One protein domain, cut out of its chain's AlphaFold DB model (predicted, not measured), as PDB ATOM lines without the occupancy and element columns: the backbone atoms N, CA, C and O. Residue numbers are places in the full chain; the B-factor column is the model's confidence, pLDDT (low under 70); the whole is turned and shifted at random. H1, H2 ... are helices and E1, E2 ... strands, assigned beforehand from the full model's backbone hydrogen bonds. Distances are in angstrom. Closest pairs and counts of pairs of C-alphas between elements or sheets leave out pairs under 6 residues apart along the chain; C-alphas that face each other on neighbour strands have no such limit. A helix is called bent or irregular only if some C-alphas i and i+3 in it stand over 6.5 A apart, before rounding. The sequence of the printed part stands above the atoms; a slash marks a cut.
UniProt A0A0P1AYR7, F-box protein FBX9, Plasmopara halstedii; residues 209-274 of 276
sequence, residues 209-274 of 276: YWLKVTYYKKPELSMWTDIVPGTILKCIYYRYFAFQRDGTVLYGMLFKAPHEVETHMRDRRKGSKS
ATOM      1  N   TYR A 209     109.533 150.176 105.035       91.88
ATOM      2  CA  TYR A 209     110.374 151.195 104.421       91.88
ATOM      3  C   TYR A 209     111.380 151.717 105.432       91.88
ATOM      4  O   TYR A 209     111.068 151.870 106.615       91.88
ATOM      5  N   TRP A 210     112.581 152.041 104.966       92.75
ATOM      6  CA  TRP A 210     113.580 152.689 105.802       92.75
ATOM      7  C   TRP A 210     114.339 153.767 105.045       92.75
ATOM      8  O   TRP A 210     114.666 153.629 103.867       92.75
ATOM      9  N   LEU A 211     114.671 154.831 105.764       93.31
ATOM     10  CA  LEU A 211     115.536 155.902 105.306       93.31
ATOM     11  C   LEU A 211     116.773 155.937 106.194       93.31
ATOM     12  O   LEU A 211     116.673 156.136 107.406       93.31
ATOM     13  N   LYS A 212     117.945 155.765 105.584       93.88
ATOM     14  CA  LYS A 212     119.223 155.972 106.260       93.88
ATOM     15  C   LYS A 212     119.548 157.457 106.244       93.88
ATOM     16  O   LYS A 212     119.804 158.018 105.184       93.88
ATOM     17  N   VAL A 213     119.595 158.068 107.418       92.94
ATOM     18  CA  VAL A 213     120.071 159.438 107.583       92.94
ATOM     19  C   VAL A 213     121.495 159.384 108.116       92.94
ATOM     20  O   VAL A 213     121.821 158.624 109.029       92.94
ATOM     21  N   THR A 214     122.380 160.152 107.496       92.75
ATOM     22  CA  THR A 214     123.777 160.263 107.903       92.75
ATOM     23  C   THR A 214     124.154 161.730 107.877       92.75
ATOM     24  O   THR A 214     123.939 162.392 106.867       92.75
ATOM     25  N   TYR A 215     124.682 162.232 108.986       90.00
ATOM     26  CA  TYR A 215     125.165 163.605 109.078       90.00
ATOM     27  C   TYR A 215     126.400 163.675 109.972       90.00
ATOM     28  O   TYR A 215     126.640 162.787 110.794       90.00
ATOM     29  N   TYR A 216     127.182 164.732 109.785       90.00
ATOM     30  CA  TYR A 216     128.383 165.001 110.564       90.00
ATOM     31  C   TYR A 216     128.089 166.088 111.587       90.00
ATOM     32  O   TYR A 216     127.423 167.074 111.274       90.00
ATOM     33  N   LYS A 217     128.568 165.899 112.815       86.38
ATOM     34  CA  LYS A 217     128.442 166.874 113.900       86.38
ATOM     35  C   LYS A 217     129.793 167.024 114.593       86.38
ATOM     36  O   LYS A 217     130.502 166.038 114.793       86.38
ATOM     37  N   LYS A 218     130.128 168.249 115.001       84.50
ATOM     38  CA  LYS A 218     131.229 168.472 115.943       84.50
ATOM     39  C   LYS A 218     130.848 167.860 117.306       84.50
ATOM     40  O   LYS A 218     129.707 168.050 117.743       84.50
ATOM     41  N   PRO A 219     131.736 167.092 117.955       82.56
ATOM     42  CA  PRO A 219     131.488 166.574 119.292       82.56
ATOM     43  C   PRO A 219     131.271 167.731 120.267       82.56
ATOM     44  O   PRO A 219     131.945 168.755 120.194       82.56
ATOM     45  N   GLU A 220     130.325 167.563 121.185       79.19
ATOM     46  CA  GLU A 220     130.215 168.465 122.327       79.19
ATOM     47  C   GLU A 220     131.322 168.097 123.316       79.19
ATOM     48  O   GLU A 220     131.357 166.983 123.843       79.19
ATOM     49  N   LEU A 221     132.260 169.022 123.516       72.56
ATOM     50  CA  LEU A 221     133.338 168.880 124.487       72.56
ATOM     51  C   LEU A 221     132.732 168.967 125.892       72.56
ATOM     52  O   LEU A 221     132.347 170.045 126.345       72.56
ATOM     53  N   SER A 222     132.621 167.826 126.570       75.88
ATOM     54  CA  SER A 222     132.309 167.780 127.999       75.88
ATOM     55  C   SER A 222     133.613 167.688 128.795       75.88
ATOM     56  O   SER A 222     134.571 167.078 128.326       75.88
ATOM     57  N   MET A 223     133.643 168.238 130.017       72.06
ATOM     58  CA  MET A 223     134.811 168.143 130.916       72.06
ATOM     59  C   MET A 223     135.173 166.699 131.316       72.06
ATOM     60  O   MET A 223     136.200 166.482 131.945       72.06
ATOM     61  N   TRP A 224     134.339 165.723 130.953       75.06
ATOM     62  CA  TRP A 224     134.488 164.308 131.291       75.06
ATOM     63  C   TRP A 224     134.801 163.423 130.080       75.06
ATOM     64  O   TRP A 224     134.822 162.201 130.215       75.06
ATOM     65  N   THR A 225     134.996 164.006 128.893       72.38
ATOM     66  CA  THR A 225     135.215 163.243 127.659       72.38
ATOM     67  C   THR A 225     136.553 163.612 127.026       72.38
ATOM     68  O   THR A 225     136.707 164.715 126.506       72.38
ATOM     69  N   ASP A 226     137.493 162.664 127.004       77.31
ATOM     70  CA  ASP A 226     138.775 162.794 126.299       77.31
ATOM     71  C   ASP A 226     138.571 162.631 124.785       77.31
ATOM     72  O   ASP A 226     138.856 161.592 124.188       77.31
ATOM     73  N   ILE A 227     138.003 163.656 124.149       78.44
ATOM     74  CA  ILE A 227     137.842 163.718 122.694       78.44
ATOM     75  C   ILE A 227     138.940 164.616 122.133       78.44
ATOM     76  O   ILE A 227     139.056 165.780 122.513       78.44
ATOM     77  N   VAL A 228     139.734 164.082 121.201       78.25
ATOM     78  CA  VAL A 228     140.822 164.830 120.558       78.25
ATOM     79  C   VAL A 228     140.243 166.041 119.806       78.25
ATOM     80  O   VAL A 228     139.299 165.865 119.022       78.25
ATOM     81  N   PRO A 229     140.779 167.263 120.004       72.25
ATOM     82  CA  PRO A 229     140.384 168.440 119.231       72.25
ATOM     83  C   PRO A 229     140.488 168.174 117.722       72.25
ATOM     84  O   PRO A 229     141.458 167.578 117.264       72.25
ATOM     85  N   GLY A 230     139.467 168.567 116.955       74.81
ATOM     86  CA  GLY A 230     139.369 168.278 115.516       74.81
ATOM     87  C   GLY A 230     138.686 166.948 115.157       74.81
ATOM     88  O   GLY A 230     138.501 166.651 113.979       74.81
ATOM     89  N   THR A 231     138.252 166.146 116.140       80.19
ATOM     90  CA  THR A 231     137.452 164.936 115.873       80.19
ATOM     91  C   THR A 231     136.073 165.309 115.320       80.19
ATOM     92  O   THR A 231     135.386 166.159 115.882       80.19
ATOM     93  N   ILE A 232     135.618 164.632 114.260       83.56
ATOM     94  CA  ILE A 232     134.275 164.801 113.682       83.56
ATOM     95  C   ILE A 232     133.448 163.548 113.970       83.56
ATOM     96  O   ILE A 232     133.871 162.428 113.680       83.56
ATOM     97  N   LEU A 233     132.237 163.722 114.505       84.81
ATOM     98  CA  LEU A 233     131.316 162.612 114.736       84.81
ATOM     99  C   LEU A 233     130.433 162.381 113.514       84.81
ATOM    100  O   LEU A 233     129.773 163.296 113.020       84.81
ATOM    101  N   LYS A 234     130.363 161.125 113.074       88.06
ATOM    102  CA  LYS A 234     129.410 160.667 112.063       88.06
ATOM    103  C   LYS A 234     128.203 160.034 112.743       88.06
ATOM    104  O   LYS A 234     128.279 158.917 113.250       88.06
ATOM    105  N   CYS A 235     127.071 160.723 112.716       89.56
ATOM    106  CA  CYS A 235     125.815 160.210 113.246       89.56
ATOM    107  C   CYS A 235     125.057 159.464 112.143       89.56
ATOM    108  O   CYS A 235     124.739 160.037 111.099       89.56
ATOM    109  N   ILE A 236     124.752 158.186 112.378       92.00
ATOM    110  CA  ILE A 236     123.950 157.355 111.474       92.00
ATOM    111  C   ILE A 236     122.719 156.878 112.230       92.00
ATOM    112  O   ILE A 236     122.837 156.224 113.263       92.00
ATOM    113  N   TYR A 237     121.541 157.167 111.690       92.94
ATOM    114  CA  TYR A 237     120.289 156.635 112.211       92.94
ATOM    115  C   TYR A 237     119.342 156.281 111.070       92.94
ATOM    116  O   TYR A 237     119.449 156.790 109.952       92.94
ATOM    117  N   TYR A 238     118.424 155.369 111.350       93.62
ATOM    118  CA  TYR A 238     117.457 154.849 110.401       93.62
ATOM    119  C   TYR A 238     116.056 155.249 110.853       93.62
ATOM    120  O   TYR A 238     115.685 155.058 112.014       93.62
ATOM    121  N   ARG A 239     115.285 155.820 109.929       94.25
ATOM    122  CA  ARG A 239     113.854 156.079 110.106       94.25
ATOM    123  C   ARG A 239     113.084 154.974 109.413       94.25
ATOM    124  O   ARG A 239     113.296 154.753 108.226       94.25
ATOM    125  N   TYR A 240     112.218 154.304 110.147       92.62
ATOM    126  CA  TYR A 240     111.402 153.198 109.686       92.62
ATOM    127  C   TYR A 240     109.956 153.640 109.541       92.62
ATOM    128  O   TYR A 240     109.432 154.329 110.419       92.62
ATOM    129  N   PHE A 241     109.330 153.217 108.446       93.06
ATOM    130  CA  PHE A 241     107.940 153.504 108.129       93.06
ATOM    131  C   PHE A 241     107.243 152.208 107.715       93.06
ATOM    132  O   PHE A 241     107.738 151.480 106.851       93.06
ATOM    133  N   ALA A 242     106.081 151.939 108.297       91.69
ATOM    134  CA  ALA A 242     105.147 150.946 107.780       91.69
ATOM    135  C   ALA A 242     103.805 151.635 107.543       91.69
ATOM    136  O   ALA A 242     103.209 152.173 108.477       91.69
ATOM    137  N   PHE A 243     103.368 151.657 106.289       91.00
ATOM    138  CA  PHE A 243     102.117 152.287 105.884       91.00
ATOM    139  C   PHE A 243     100.991 151.265 105.969       91.00
ATOM    140  O   PHE A 243     101.114 150.170 105.427       91.00
ATOM    141  N   GLN A 244      99.896 151.628 106.619       90.00
ATOM    142  CA  GLN A 244      98.710 150.788 106.729       90.00
ATOM    143  C   GLN A 244      97.627 151.246 105.744       90.00
ATOM    144  O   GLN A 244      97.642 152.373 105.245       90.00
ATOM    145  N   ARG A 245      96.681 150.349 105.435       85.25
ATOM    146  CA  ARG A 245      95.586 150.628 104.486       85.25
ATOM    147  C   ARG A 245      94.562 151.631 105.002       85.25
ATOM    148  O   ARG A 245      93.891 152.269 104.199       85.25
ATOM    149  N   ASP A 246      94.460 151.773 106.316       86.31
ATOM    150  CA  ASP A 246      93.620 152.772 106.981       86.31
ATOM    151  C   ASP A 246      94.200 154.198 106.889       86.31
ATOM    152  O   ASP A 246      93.579 155.154 107.346       86.31
ATOM    153  N   GLY A 247      95.383 154.353 106.282       84.12
ATOM    154  CA  GLY A 247      96.092 155.624 106.174       84.12
ATOM    155  C   GLY A 247      96.985 155.929 107.377       84.12
ATOM    156  O   GLY A 247      97.661 156.960 107.381       84.12
ATOM    157  N   THR A 248      97.039 155.049 108.380       89.31
ATOM    158  CA  THR A 248      97.964 155.209 109.502       89.31
ATOM    159  C   THR A 248      99.386 154.808 109.112       89.31
ATOM    160  O   THR A 248      99.632 154.046 108.170       89.31
ATOM    161  N   VAL A 249     100.362 155.357 109.837       91.81
ATOM    162  CA  VAL A 249     101.784 155.078 109.619       91.81
ATOM    163  C   VAL A 249     102.432 154.708 110.941       91.81
ATOM    164  O   VAL A 249     102.425 155.491 111.890       91.81
ATOM    165  N   LEU A 250     103.044 153.526 110.990       90.81
ATOM    166  CA  LEU A 250     103.938 153.164 112.081       90.81
ATOM    167  C   LEU A 250     105.306 153.774 111.809       90.81
ATOM    168  O   LEU A 250     105.932 153.485 110.789       90.81
ATOM    169  N   TYR A 251     105.763 154.600 112.741       92.62
ATOM    170  CA  TYR A 251     107.036 155.294 112.655       92.62
ATOM    171  C   TYR A 251     107.976 154.850 113.771       92.62
ATOM    172  O   TYR A 251     107.576 154.745 114.932       92.62
ATOM    173  N   GLY A 252     109.244 154.627 113.434       89.88
ATOM    174  CA  GLY A 252     110.278 154.315 114.414       89.88
ATOM    175  C   GLY A 252     111.636 154.869 114.014       89.88
ATOM    176  O   GLY A 252     112.019 154.817 112.850       89.88
ATOM    177  N   MET A 253     112.395 155.370 114.985       91.94
ATOM    178  CA  MET A 253     113.795 155.752 114.791       91.94
ATOM    179  C   MET A 253     114.696 154.800 115.558       91.94
ATOM    180  O   MET A 253     114.506 154.602 116.758       91.94
ATOM    181  N   LEU A 254     115.681 154.220 114.875       89.44
ATOM    182  CA  LEU A 254     116.661 153.324 115.486       89.44
ATOM    183  C   LEU A 254     118.052 153.631 114.930       89.44
ATOM    184  O   LEU A 254     118.218 153.964 113.761       89.44
ATOM    185  N   PHE A 255     119.076 153.457 115.759       89.75
ATOM    186  CA  PHE A 255     120.479 153.520 115.325       89.75
ATOM    187  C   PHE A 255     120.949 152.216 114.665       89.75
ATOM    188  O   PHE A 255     122.056 152.125 114.141       89.75
ATOM    189  N   LYS A 256     120.093 151.193 114.693       87.12
ATOM    190  CA  LYS A 256     120.353 149.853 114.183       87.12
ATOM    191  C   LYS A 256     119.989 149.764 112.711       87.12
ATOM    192  O   LYS A 256     118.964 150.295 112.301       87.12
ATOM    193  N   ALA A 257     120.840 149.106 111.930       87.88
ATOM    194  CA  ALA A 257     120.593 148.878 110.513       87.88
ATOM    195  C   ALA A 257     119.444 147.868 110.306       87.88
ATOM    196  O   ALA A 257     119.219 147.032 111.181       87.88
ATOM    197  N   PRO A 258     118.743 147.880 109.152       86.50
ATOM    198  CA  PRO A 258     117.548 147.056 108.929       86.50
ATOM    199  C   PRO A 258     117.724 145.558 109.211       86.50
ATOM    200  O   PRO A 258     116.817 144.943 109.757       86.50
ATOM    201  N   HIS A 259     118.898 144.990 108.919       86.19
ATOM    202  CA  HIS A 259     119.195 143.575 109.172       86.19
ATOM    203  C   HIS A 259     119.331 143.228 110.666       86.19
ATOM    204  O   HIS A 259     119.124 142.084 111.046       86.19
ATOM    205  N   GLU A 260     119.642 144.202 111.529       87.31
ATOM    206  CA  GLU A 260     119.718 144.007 112.986       87.31
ATOM    207  C   GLU A 260     118.391 144.326 113.690       87.31
ATOM    208  O   GLU A 260     118.157 143.896 114.824       87.31
ATOM    209  N   VAL A 261     117.520 145.108 113.043       85.06
ATOM    210  CA  VAL A 261     116.280 145.597 113.659       85.06
ATOM    211  C   VAL A 261     115.313 144.466 113.966       85.06
ATOM    212  O   VAL A 261     114.657 144.513 115.004       85.06
ATOM    213  N   GLU A 262     115.238 143.441 113.122       82.25
ATOM    214  CA  GLU A 262     114.341 142.314 113.369       82.25
ATOM    215  C   GLU A 262     114.676 141.601 114.688       82.25
ATOM    216  O   GLU A 262     113.799 141.426 115.539       82.25
ATOM    217  N   THR A 263     115.948 141.257 114.892       84.25
ATOM    218  CA  THR A 263     116.435 140.635 116.131       84.25
ATOM    219  C   THR A 263     116.186 141.549 117.326       84.25
ATOM    220  O   THR A 263     115.585 141.132 118.314       84.25
ATOM    221  N   HIS A 264     116.527 142.834 117.194       82.31
ATOM    222  CA  HIS A 264     116.324 143.817 118.254       82.31
ATOM    223  C   HIS A 264     114.847 143.947 118.671       82.31
ATOM    224  O   HIS A 264     114.527 143.975 119.860       82.31
ATOM    225  N   MET A 265     113.924 143.986 117.707       81.38
ATOM    226  CA  MET A 265     112.486 144.056 117.983       81.38
ATOM    227  C   MET A 265     111.955 142.763 118.613       81.38
ATOM    228  O   MET A 265     111.111 142.821 119.513       81.38
ATOM    229  N   ARG A 266     112.447 141.593 118.179       83.00
ATOM    230  CA  ARG A 266     112.080 140.296 118.774       83.00
ATOM    231  C   ARG A 266     112.528 140.201 120.232       83.00
ATOM    232  O   ARG A 266     111.732 139.783 121.074       83.00
ATOM    233  N   ASP A 267     113.743 140.635 120.545       82.38
ATOM    234  CA  ASP A 267     114.287 140.572 121.906       82.38
ATOM    235  C   ASP A 267     113.540 141.510 122.858       82.38
ATOM    236  O   ASP A 267     113.181 141.116 123.972       82.38
ATOM    237  N   ARG A 268     113.170 142.710 122.389       77.19
ATOM    238  CA  ARG A 268     112.326 143.634 123.164       77.19
ATOM    239  C   ARG A 268     110.939 143.063 123.472       77.19
ATOM    240  O   ARG A 268     110.433 143.289 124.567       77.19
ATOM    241  N   ARG A 269     110.340 142.299 122.551       75.44
ATOM    242  CA  ARG A 269     109.049 141.615 122.780       75.44
ATOM    243  C   ARG A 269     109.154 140.455 123.770       75.44
ATOM    244  O   ARG A 269     108.185 140.166 124.465       75.44
ATOM    245  N   LYS A 270     110.299 139.769 123.837       70.25
ATOM    246  CA  LYS A 270     110.523 138.684 124.807       70.25
ATOM    247  C   LYS A 270     110.723 139.232 126.222       70.25
ATOM    248  O   LYS A 270     110.129 138.705 127.155       70.25
ATOM    249  N   GLY A 271     111.465 140.331 126.367       59.00
ATOM    250  CA  GLY A 271     111.691 140.982 127.664       59.00
ATOM    251  C   GLY A 271     110.442 141.609 128.300       59.00
ATOM    252  O   GLY A 271     110.406 141.792 129.513       59.00
ATOM    253  N   SER A 272     109.393 141.912 127.524       55.75
ATOM    254  CA  SER A 272     108.129 142.419 128.082       55.75
ATOM    255  C   SER A 272     107.234 141.321 128.659       55.75
ATOM    256  O   SER A 272     106.364 141.622 129.468       55.75
ATOM    257  N   LYS A 273     107.432 140.053 128.271       54.22
ATOM    258  CA  LYS A 273     106.657 138.913 128.792       54.22
ATOM    259  C   LYS A 273     107.187 138.367 130.123       54.22
ATOM    260  O   LYS A 273     106.511 137.553 130.728       54.22
ATOM    261  N   SER A 274     108.358 138.809 130.585       50.06
ATOM    262  CA  SER A 274     108.944 138.385 131.868       50.06
ATOM    263  C   SER A 274     108.710 139.383 133.012       50.06
ATOM    264  O   SER A 274     109.361 139.282 134.048       50.06
TER     265      SER A 274
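AT A GLANCE: This is residues 209 to 274 of the 276 residues of the protein "F-box protein FBX9" of Plasmopara halstedii (UniProt A0A0P1AYR7). A long, narrow, twisted ribbon of three antiparallel strands makes the body, with the loop of residues 218 to 232 extending it at one end and a tight turn at the other. A single helix, H1, rises from the ribbon, grazing it near its first residues, and residues 265 to 274 stick out free. The 66 printed residues hold E1, E2, E3 and H1 in that order; the sheet, order E1, E2, E3, is a meander, each strand the antiparallel neighbour of the one before, and the class is mixed, helices and strands. The whole is extended, with a radius of gyration of the C-alphas of 16.9 A, and only just elongated, spanning 49 by 33 by 19 A.

HOW THE PARTS SIT: E2, residues 233 to 243, is the inner strand. E1, residues 209 to 217, forms a hairpin with it at 160 degrees; N 213 and O 237 are within hydrogen-bond range at 2.8 A. E3, residues 249 to 254, forms a hairpin with E2 at 159 degrees, N 240 and O 252 being 2.8 A apart. The sheet is twisted, its C-alphas up to 4.1 A off the best plane. H1, residues 258 to 271, is on the sheet but only grazes it, with residues 258 to 264; the closest C-alphas of H1 and E1 are those of Pro 258 and Trp 210, 7.6 A apart. In H1, 8 of 10 O i to N i+4 pairs are within hydrogen-bond range.

IN THESE COORDINATES: E2 is 32.2 A long, E1 25.7 A, E3 16.1 A and H1 20.5 A. C-alpha 209 begins E1 at (110.374, 151.195, 104.421), and C-alpha 271 ends H1 at (111.691, 140.982, 127.664). H1 is irregular, but only just: C-alphas 259 and 262 are 6.54 A apart.

THE WHOLE: The two C-alphas farthest apart, of Pro 229 and Asp 246, are 50.8 A apart. The printed part has no cut. The link E1 to E2 is long, with 15 residues. Residues 271 to 274 have pLDDT under 70.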